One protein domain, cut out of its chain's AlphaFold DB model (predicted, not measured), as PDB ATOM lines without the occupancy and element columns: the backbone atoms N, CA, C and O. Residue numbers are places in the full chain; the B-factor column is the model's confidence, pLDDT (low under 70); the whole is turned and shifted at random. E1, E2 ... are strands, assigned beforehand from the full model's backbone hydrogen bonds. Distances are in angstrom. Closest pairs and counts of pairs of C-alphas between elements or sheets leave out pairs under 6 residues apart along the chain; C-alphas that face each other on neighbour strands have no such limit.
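AT A GLANCE: This is residues 9 to 61 of the 61 residues of an uncharacterized protein of Alphaproteobacteria bacterium (UniProt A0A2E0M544). This model has little regular structure: a flat, loose tangle of loops round a small two-stranded hairpin, E1 and E2, with a wide loop sticking out at residues 35 to 45. Residues 10 to 11 pair antiparallel with residues 29 to 30 of E1, tying the long unnamed stretch of residues 9 to 28 to the hairpin. The printed part has 53 residues, with no named helix and two strands, E1 then E2, antiparallel; the class is all strand, with 7 residues in named elements. It is loose, with a radius of gyration of the C-alphas of 12.8 A, and spans 35 by 33 by 16 A.

HOW THE PARTS SIT: E1, residues 29 to 32, and E2, residues 51 to 53, are antiparallel neighbours at 145 degrees and form a hairpin. C-alphas 32 and 51 face each other at 4.2 A. N 31 and O 52 are within hydrogen-bond range at 2.8 A.

IN THESE COORDINATES: E1 is 10.4 A long and begins at C-alpha 29 (-9.925, 9.857, 198.370). E2 ends at C-alpha 53 (-6.207, 10.113, 202.687).

THE WHOLE: The farthest C-alphas, of Cys 43 and Ala 61, are 39.0 A apart. The printed part has no cut. The link from E1 to E2 is long, with 18 residues. The pLDDT is under 70 at residues 35 to 46 and 55 to 61.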
ATOM      1  N   TYR A   9     -11.515   2.948 194.622       78.44
ATOM      2  CA  TYR A   9     -11.376   4.177 195.400       78.44
ATOM      3  C   TYR A   9     -12.319   4.140 196.602       78.44
ATOM      4  O   TYR A   9     -13.449   3.668 196.477       78.44
ATOM      5  N   PHE A  10     -11.863   4.661 197.742       83.50
ATOM      6  CA  PHE A  10     -12.688   4.845 198.936       83.50
ATOM      7  C   PHE A  10     -12.927   6.329 199.159       83.50
ATOM      8  O   PHE A  10     -12.026   7.146 198.961       83.50
ATOM      9  N   VAL A  11     -14.138   6.662 199.585       87.00
ATOM     10  CA  VAL A  11     -14.555   8.023 199.917       87.00
ATOM     11  C   VAL A  11     -15.204   8.011 201.288       87.00
ATOM     12  O   VAL A  11     -15.856   7.035 201.661       87.00
ATOM     13  N   LYS A  12     -15.031   9.103 202.026       85.38
ATOM     14  CA  LYS A  12     -15.795   9.353 203.243       85.38
ATOM     15  C   LYS A  12     -17.096  10.053 202.873       85.38
ATOM     16  O   LYS A  12     -17.085  10.966 202.048       85.38
ATOM     17  N   ILE A  13     -18.187   9.617 203.486       88.00
ATOM     18  CA  ILE A  13     -19.530  10.145 203.266       88.00
ATOM     19  C   ILE A  13     -20.026  10.800 204.565       88.00
ATOM     20  O   ILE A  13     -19.708  10.316 205.653       88.00
ATOM     21  N   ASP A  14     -20.743  11.916 204.457       87.06
ATOM     22  CA  ASP A  14     -21.369  12.617 205.582       87.06
ATOM     23  C   ASP A  14     -22.761  12.050 205.937       87.06
ATOM     24  O   ASP A  14     -23.248  11.095 205.336       87.06
ATOM     25  N   GLU A  15     -23.430  12.642 206.928       90.88
ATOM     26  CA  GLU A  15     -24.771  12.226 207.377       90.88
ATOM     27  C   GLU A  15     -25.891  12.420 206.334       90.88
ATOM     28  O   GLU A  15     -27.006  11.945 206.537       90.88
ATOM     29  N   ASN A  16     -25.611  13.114 205.227       93.19
ATOM     30  CA  ASN A  16     -26.548  13.394 204.138       93.19
ATOM     31  C   ASN A  16     -26.211  12.603 202.864       93.19
ATOM     32  O   ASN A  16     -26.638  12.991 201.772       93.19
ATOM     33  N   ASP A  17     -25.425  11.532 202.987       87.25
ATOM     34  CA  ASP A  17     -24.951  10.700 201.880       87.25
ATOM     35  C   ASP A  17     -24.085  11.454 200.845       87.25
ATOM     36  O   ASP A  17     -23.986  11.049 199.682       87.25
ATOM     37  N   LYS A  18     -23.427  12.555 201.241       90.31
ATOM     38  CA  LYS A  18     -22.519  13.312 200.366       90.31
ATOM     39  C   LYS A  18     -21.059  13.008 200.647       90.31
ATOM     40  O   LYS A  18     -20.649  12.840 201.790       90.31
ATOM     41  N   ALA A  19     -20.256  12.981 199.586       89.81
ATOM     42  CA  ALA A  19     -18.815  12.834 199.715       89.81
ATOM     43  C   ALA A  19     -18.199  14.046 200.418       89.81
ATOM     44  O   ALA A  19     -18.538  15.189 200.119       89.81
ATOM     45  N   VAL A  20     -17.270  13.780 201.335       88.31
ATOM     46  CA  VAL A  20     -16.482  14.823 201.984       88.31
ATOM     47  C   VAL A  20     -15.477  15.388 200.978       88.31
ATOM     48  O   VAL A  20     -14.695  14.648 200.371       88.31
ATOM     49  N   GLU A  21     -15.503  16.705 200.821       90.38
ATOM     50  CA  GLU A  21     -14.629  17.458 199.922       90.38
ATOM     51  C   GLU A  21     -13.504  18.163 200.695       90.38
ATOM     52  O   GLU A  21     -13.617  18.444 201.891       90.38
ATOM     53  N   ASP A  22     -12.397  18.434 200.006       86.06
ATOM     54  CA  ASP A  22     -11.327  19.293 200.495       86.06
ATOM     55  C   ASP A  22     -11.696  20.784 200.377       86.06
ATOM     56  O   ASP A  22     -12.757  21.172 199.888       86.06
ATOM     57  N   LYS A  23     -10.788  21.649 200.837       85.06
ATOM     58  CA  LYS A  23     -10.948  23.113 200.790       85.06
ATOM     59  C   LYS A  23     -11.109  23.683 199.372       85.06
ATOM     60  O   LYS A  23     -11.578  24.810 199.235       85.06
ATOM     61  N   ASP A  24     -10.705  22.927 198.356       87.19
ATOM     62  CA  ASP A  24     -10.749  23.307 196.948       87.19
ATOM     63  C   ASP A  24     -11.982  22.702 196.237       87.19
ATOM     64  O   ASP A  24     -12.173  22.922 195.039       87.19
ATOM     65  N   GLY A  25     -12.842  21.979 196.970       86.19
ATOM     66  CA  GLY A  25     -14.064  21.348 196.462       86.19
ATOM     67  C   GLY A  25     -13.836  20.002 195.770       86.19
ATOM     68  O   GLY A  25     -14.694  19.545 195.016       86.19
ATOM     69  N   ASN A  26     -12.678  19.363 195.964       87.88
ATOM     70  CA  ASN A  26     -12.412  18.039 195.401       87.88
ATOM     71  C   ASN A  26     -12.757  16.941 196.407       87.88
ATOM     72  O   ASN A  26     -12.449  17.049 197.591       87.88
ATOM     73  N   VAL A  27     -13.323  15.830 195.931       88.88
ATOM     74  CA  VAL A  27     -13.605  14.660 196.777       88.88
ATOM     75  C   VAL A  27     -12.309  14.090 197.352       88.88
ATOM     76  O   VAL A  27     -11.390  13.724 196.612       88.88
ATOM     77  N   VAL A  28     -12.261  13.949 198.676       86.06
ATOM     78  CA  VAL A  28     -11.114  13.350 199.360       86.06
ATOM     79  C   VAL A  28     -11.149  11.835 199.173       86.06
ATOM     80  O   VAL A  28     -12.101  11.159 199.567       86.06
ATOM     81  N   LEU A  29     -10.091  11.294 198.568       88.38
ATOM     82  CA  LEU A  29      -9.925   9.857 198.370       88.38
ATOM     83  C   LEU A  29      -9.110   9.244 199.501       88.38
ATOM     84  O   LEU A  29      -8.098   9.801 199.930       88.38
ATOM     85  N   PHE A  30      -9.517   8.054 199.923       84.38
ATOM     86  CA  PHE A  30      -8.910   7.316 201.017       84.38
ATOM     87  C   PHE A  30      -8.361   5.968 200.550       84.38
ATOM     88  O   PHE A  30      -8.835   5.364 199.585       84.38
ATOM     89  N   THR A  31      -7.359   5.487 201.275       83.06
ATOM     90  CA  THR A  31      -6.818   4.134 201.174       83.06
ATOM     91  C   THR A  31      -6.794   3.506 202.569       83.06
ATOM     92  O   THR A  31      -6.536   4.215 203.545       83.06
ATOM     93  N   PRO A  32      -7.098   2.211 202.719       80.44
ATOM     94  CA  PRO A  32      -7.046   1.562 204.023       80.44
ATOM     95  C   PRO A  32      -5.609   1.496 204.561       80.44
ATOM     96  O   PRO A  32      -4.649   1.298 203.810       80.44
ATOM     97  N   LYS A  33      -5.461   1.625 205.880       76.81
ATOM     98  CA  LYS A  33      -4.196   1.427 206.589       76.81
ATOM     99  C   LYS A  33      -3.937  -0.078 206.723       76.81
ATOM    100  O   LYS A  33      -4.610  -0.771 207.474       76.81
ATOM    101  N   GLY A  34      -2.950  -0.603 205.994       70.62
ATOM    102  CA  GLY A  34      -2.512  -2.003 206.096       70.62
ATOM    103  C   GLY A  34      -2.704  -2.839 204.823       70.62
ATOM    104  O   GLY A  34      -3.072  -2.336 203.763       70.62
ATOM    105  N   ARG A  35      -2.388  -4.140 204.907       65.31
ATOM    106  CA  ARG A  35      -2.554  -5.087 203.788       65.31
ATOM    107  C   ARG A  35      -3.998  -5.567 203.703       65.31
ATOM    108  O   ARG A  35      -4.578  -5.961 204.709       65.31
ATOM    109  N   TRP A  36      -4.533  -5.610 202.486       62.62
ATOM    110  CA  TRP A  36      -5.845  -6.185 202.220       62.62
ATOM    111  C   TRP A  36      -5.781  -7.691 202.473       62.62
ATOM    112  O   TRP A  36      -4.989  -8.391 201.841       62.62
ATOM    113  N   LYS A  37      -6.596  -8.192 203.404       55.72
ATOM    114  CA  LYS A  37      -7.050  -9.581 203.322       55.72
ATOM    115  C   LYS A  37      -8.135  -9.629 202.258       55.72
ATOM    116  O   LYS A  37      -8.958  -8.719 202.197       55.72
ATOM    117  N   ASP A  38      -8.129 -10.651 201.419       53.12
ATOM    118  CA  ASP A  38      -9.132 -10.784 200.371       53.12
ATOM    119  C   ASP A  38     -10.537 -10.868 201.002       53.12
ATOM    120  O   ASP A  38     -10.855 -11.798 201.735       53.12
ATOM    121  N   LEU A  39     -11.372  -9.869 200.707       53.31
ATOM    122  CA  LEU A  39     -12.839  -9.876 200.802       53.31
ATOM    123  C   LEU A  39     -13.524  -9.977 202.182       53.31
ATOM    124  O   LEU A  39     -14.710  -9.670 202.247       53.31
ATOM    125  N   GLU A  40     -12.844 -10.309 203.283       52.38
ATOM    126  CA  GLU A  40     -13.485 -10.347 204.623       52.38
ATOM    127  C   GLU A  40     -13.917  -8.960 205.134       52.38
ATOM    128  O   GLU A  40     -14.820  -8.824 205.955       52.38
ATOM    129  N   TYR A  41     -13.320  -7.903 204.595       56.81
ATOM    130  CA  TYR A  41     -13.463  -6.552 205.117       56.81
ATOM    131  C   TYR A  41     -14.693  -5.774 204.633       56.81
ATOM    132  O   TYR A  41     -14.931  -4.666 205.108       56.81
ATOM    133  N   LEU A  42     -15.451  -6.299 203.664       57.91
ATOM    134  CA  LEU A  42     -16.704  -5.673 203.212       57.91
ATOM    135  C   LEU A  42     -17.846  -5.872 204.222       57.91
ATOM    136  O   LEU A  42     -18.913  -5.283 204.066       57.91
ATOM    137  N   CYS A  43     -17.630  -6.718 205.233       56.72
ATOM    138  CA  CYS A  43     -18.626  -7.107 206.226       56.72
ATOM    139  C   CYS A  43     -18.328  -6.576 207.637       56.72
ATOM    140  O   CYS A  43     -19.123  -6.811 208.545       56.72
ATOM    141  N   GLU A  44     -17.208  -5.877 207.830       61.72
ATOM    142  CA  GLU A  44     -16.818  -5.311 209.123       61.72
ATOM    143  C   GLU A  44     -17.168  -3.820 209.169       61.72
ATOM    144  O   GLU A  44     -16.997  -3.096 208.187       61.72
ATOM    145  N   GLY A  45     -17.695  -3.364 210.309       59.84
ATOM    146  CA  GLY A  45     -17.913  -1.941 210.547       59.84
ATOM    147  C   GLY A  45     -16.560  -1.250 210.620       59.84
ATOM    148  O   GLY A  45     -15.816  -1.494 211.563       59.84
ATOM    149  N   ARG A  46     -16.243  -0.443 209.610       67.12
ATOM    150  CA  ARG A  46     -15.007   0.336 209.562       67.12
ATOM    151  C   ARG A  46     -15.250   1.747 210.055       67.12
ATOM    152  O   ARG A  46     -16.316   2.314 209.805       67.12
ATOM    153  N   ASP A  47     -14.237   2.310 210.688       73.56
ATOM    154  CA  ASP A  47     -14.216   3.706 211.099       73.56
ATOM    155  C   ASP A  47     -13.091   4.479 210.392       73.56
ATOM    156  O   ASP A  47     -12.384   3.963 209.522       73.56
ATOM    157  N   ASP A  48     -12.972   5.766 210.714       74.31
ATOM    158  CA  ASP A  48     -11.967   6.644 210.113       74.31
ATOM    159  C   ASP A  48     -10.524   6.209 210.433       74.31
ATOM    160  O   ASP A  48      -9.603   6.527 209.672       74.31
ATOM    161  N   ASP A  49     -10.303   5.477 211.530       79.25
ATOM    162  CA  ASP A  49      -8.966   5.070 211.952       79.25
ATOM    163  C   ASP A  49      -8.405   3.963 211.051       79.25
ATOM    164  O   ASP A  49      -7.183   3.886 210.873       79.25
ATOM    165  N   ASP A  50      -9.266   3.209 210.366       77.81
ATOM    166  CA  ASP A  50      -8.891   2.185 209.386       77.81
ATOM    167  C   ASP A  50      -8.385   2.756 208.050       77.81
ATOM    168  O   ASP A  50      -7.868   2.008 207.213       77.81
ATOM    169  N   PHE A  51      -8.512   4.066 207.813       82.38
ATOM    170  CA  PHE A  51      -8.192   4.695 206.529       82.38
ATOM    171  C   PHE A  51      -7.263   5.906 206.654       82.38
ATOM    172  O   PHE A  51      -7.145   6.553 207.693       82.38
ATOM    173  N   GLN A  52      -6.571   6.218 205.559       84.56
ATOM    174  CA  GLN A  52      -5.757   7.421 205.402       84.56
ATOM    175  C   GLN A  52      -6.031   8.081 204.045       84.56
ATOM    176  O   GLN A  52      -6.265   7.372 203.061       84.56
ATOM    177  N   PRO A  53      -6.016   9.419 203.954       85.31
ATOM    178  CA  PRO A  53      -6.207  10.113 202.687       85.31
ATOM    179  C   PRO A  53      -5.017   9.865 201.746       85.31
ATOM    180  O   PRO A  53      -3.862   9.881 202.165       85.31
ATOM    181  N   ILE A  54      -5.293   9.668 200.455       82.00
ATOM    182  CA  ILE A  54      -4.274   9.371 199.431       82.00
ATOM    183  C   ILE A  54      -3.331  10.571 199.191       82.00
ATOM    184  O   ILE A  54      -2.194  10.381 198.773       82.00
ATOM    185  N   ASN A  55      -3.769  11.794 199.512       69.62
ATOM    186  CA  ASN A  55      -3.022  13.037 199.276       69.62
ATOM    187  C   ASN A  55      -2.448  13.690 200.553       69.62
ATOM    188  O   ASN A  55      -2.097  14.866 200.508       69.62
ATOM    189  N   ALA A  56      -2.341  12.977 201.684       54.72
ATOM    190  CA  ALA A  56      -1.757  13.550 202.912       54.72
ATOM    191  C   ALA A  56      -0.275  13.956 202.772       54.72
ATOM    192  O   ALA A  56       0.224  14.732 203.579       54.72
ATOM    193  N   GLU A  57       0.431  13.478 201.747       47.50
ATOM    194  CA  GLU A  57       1.848  13.778 201.520       47.50
ATOM    195  C   GLU A  57       2.046  14.894 200.483       47.50
ATOM    196  O   GLU A  57       2.601  14.652 199.413       47.50
ATOM    197  N   LYS A  58       1.590  16.122 200.768       45.38
ATOM    198  CA  LYS A  58       2.095  17.350 200.106       45.38
ATOM    199  C   LYS A  58       2.103  18.598 201.005       45.38
ATOM    200  O   LYS A  58       2.118  19.712 200.493       45.38
ATOM    201  N   GLU A  59       2.141  18.444 202.322       42.94
ATOM    202  CA  GLU A  59       2.559  19.529 203.218       42.94
ATOM    203  C   GLU A  59       3.882  19.111 203.861       42.94
ATOM    204  O   GLU A  59       3.881  18.394 204.849       42.94
ATOM    205  N   ASP A  60       4.979  19.451 203.171       43.97
ATOM    206  CA  ASP A  60       6.359  19.668 203.654       43.97
ATOM    207  C   ASP A  60       7.388  19.212 202.598       43.97
ATOM    208  O   ASP A  60       7.967  18.126 202.665       43.97
ATOM    209  N   ALA A  61       7.614  20.072 201.596       37.75
ATOM    210  CA  ALA A  61       8.809  20.087 200.747       37.75
ATOM    211  C   ALA A  61       9.227  21.537 200.473       37.75
ATOM    212  O   ALA A  61       8.325  22.352 200.165       37.75
TER     213      ALA A  61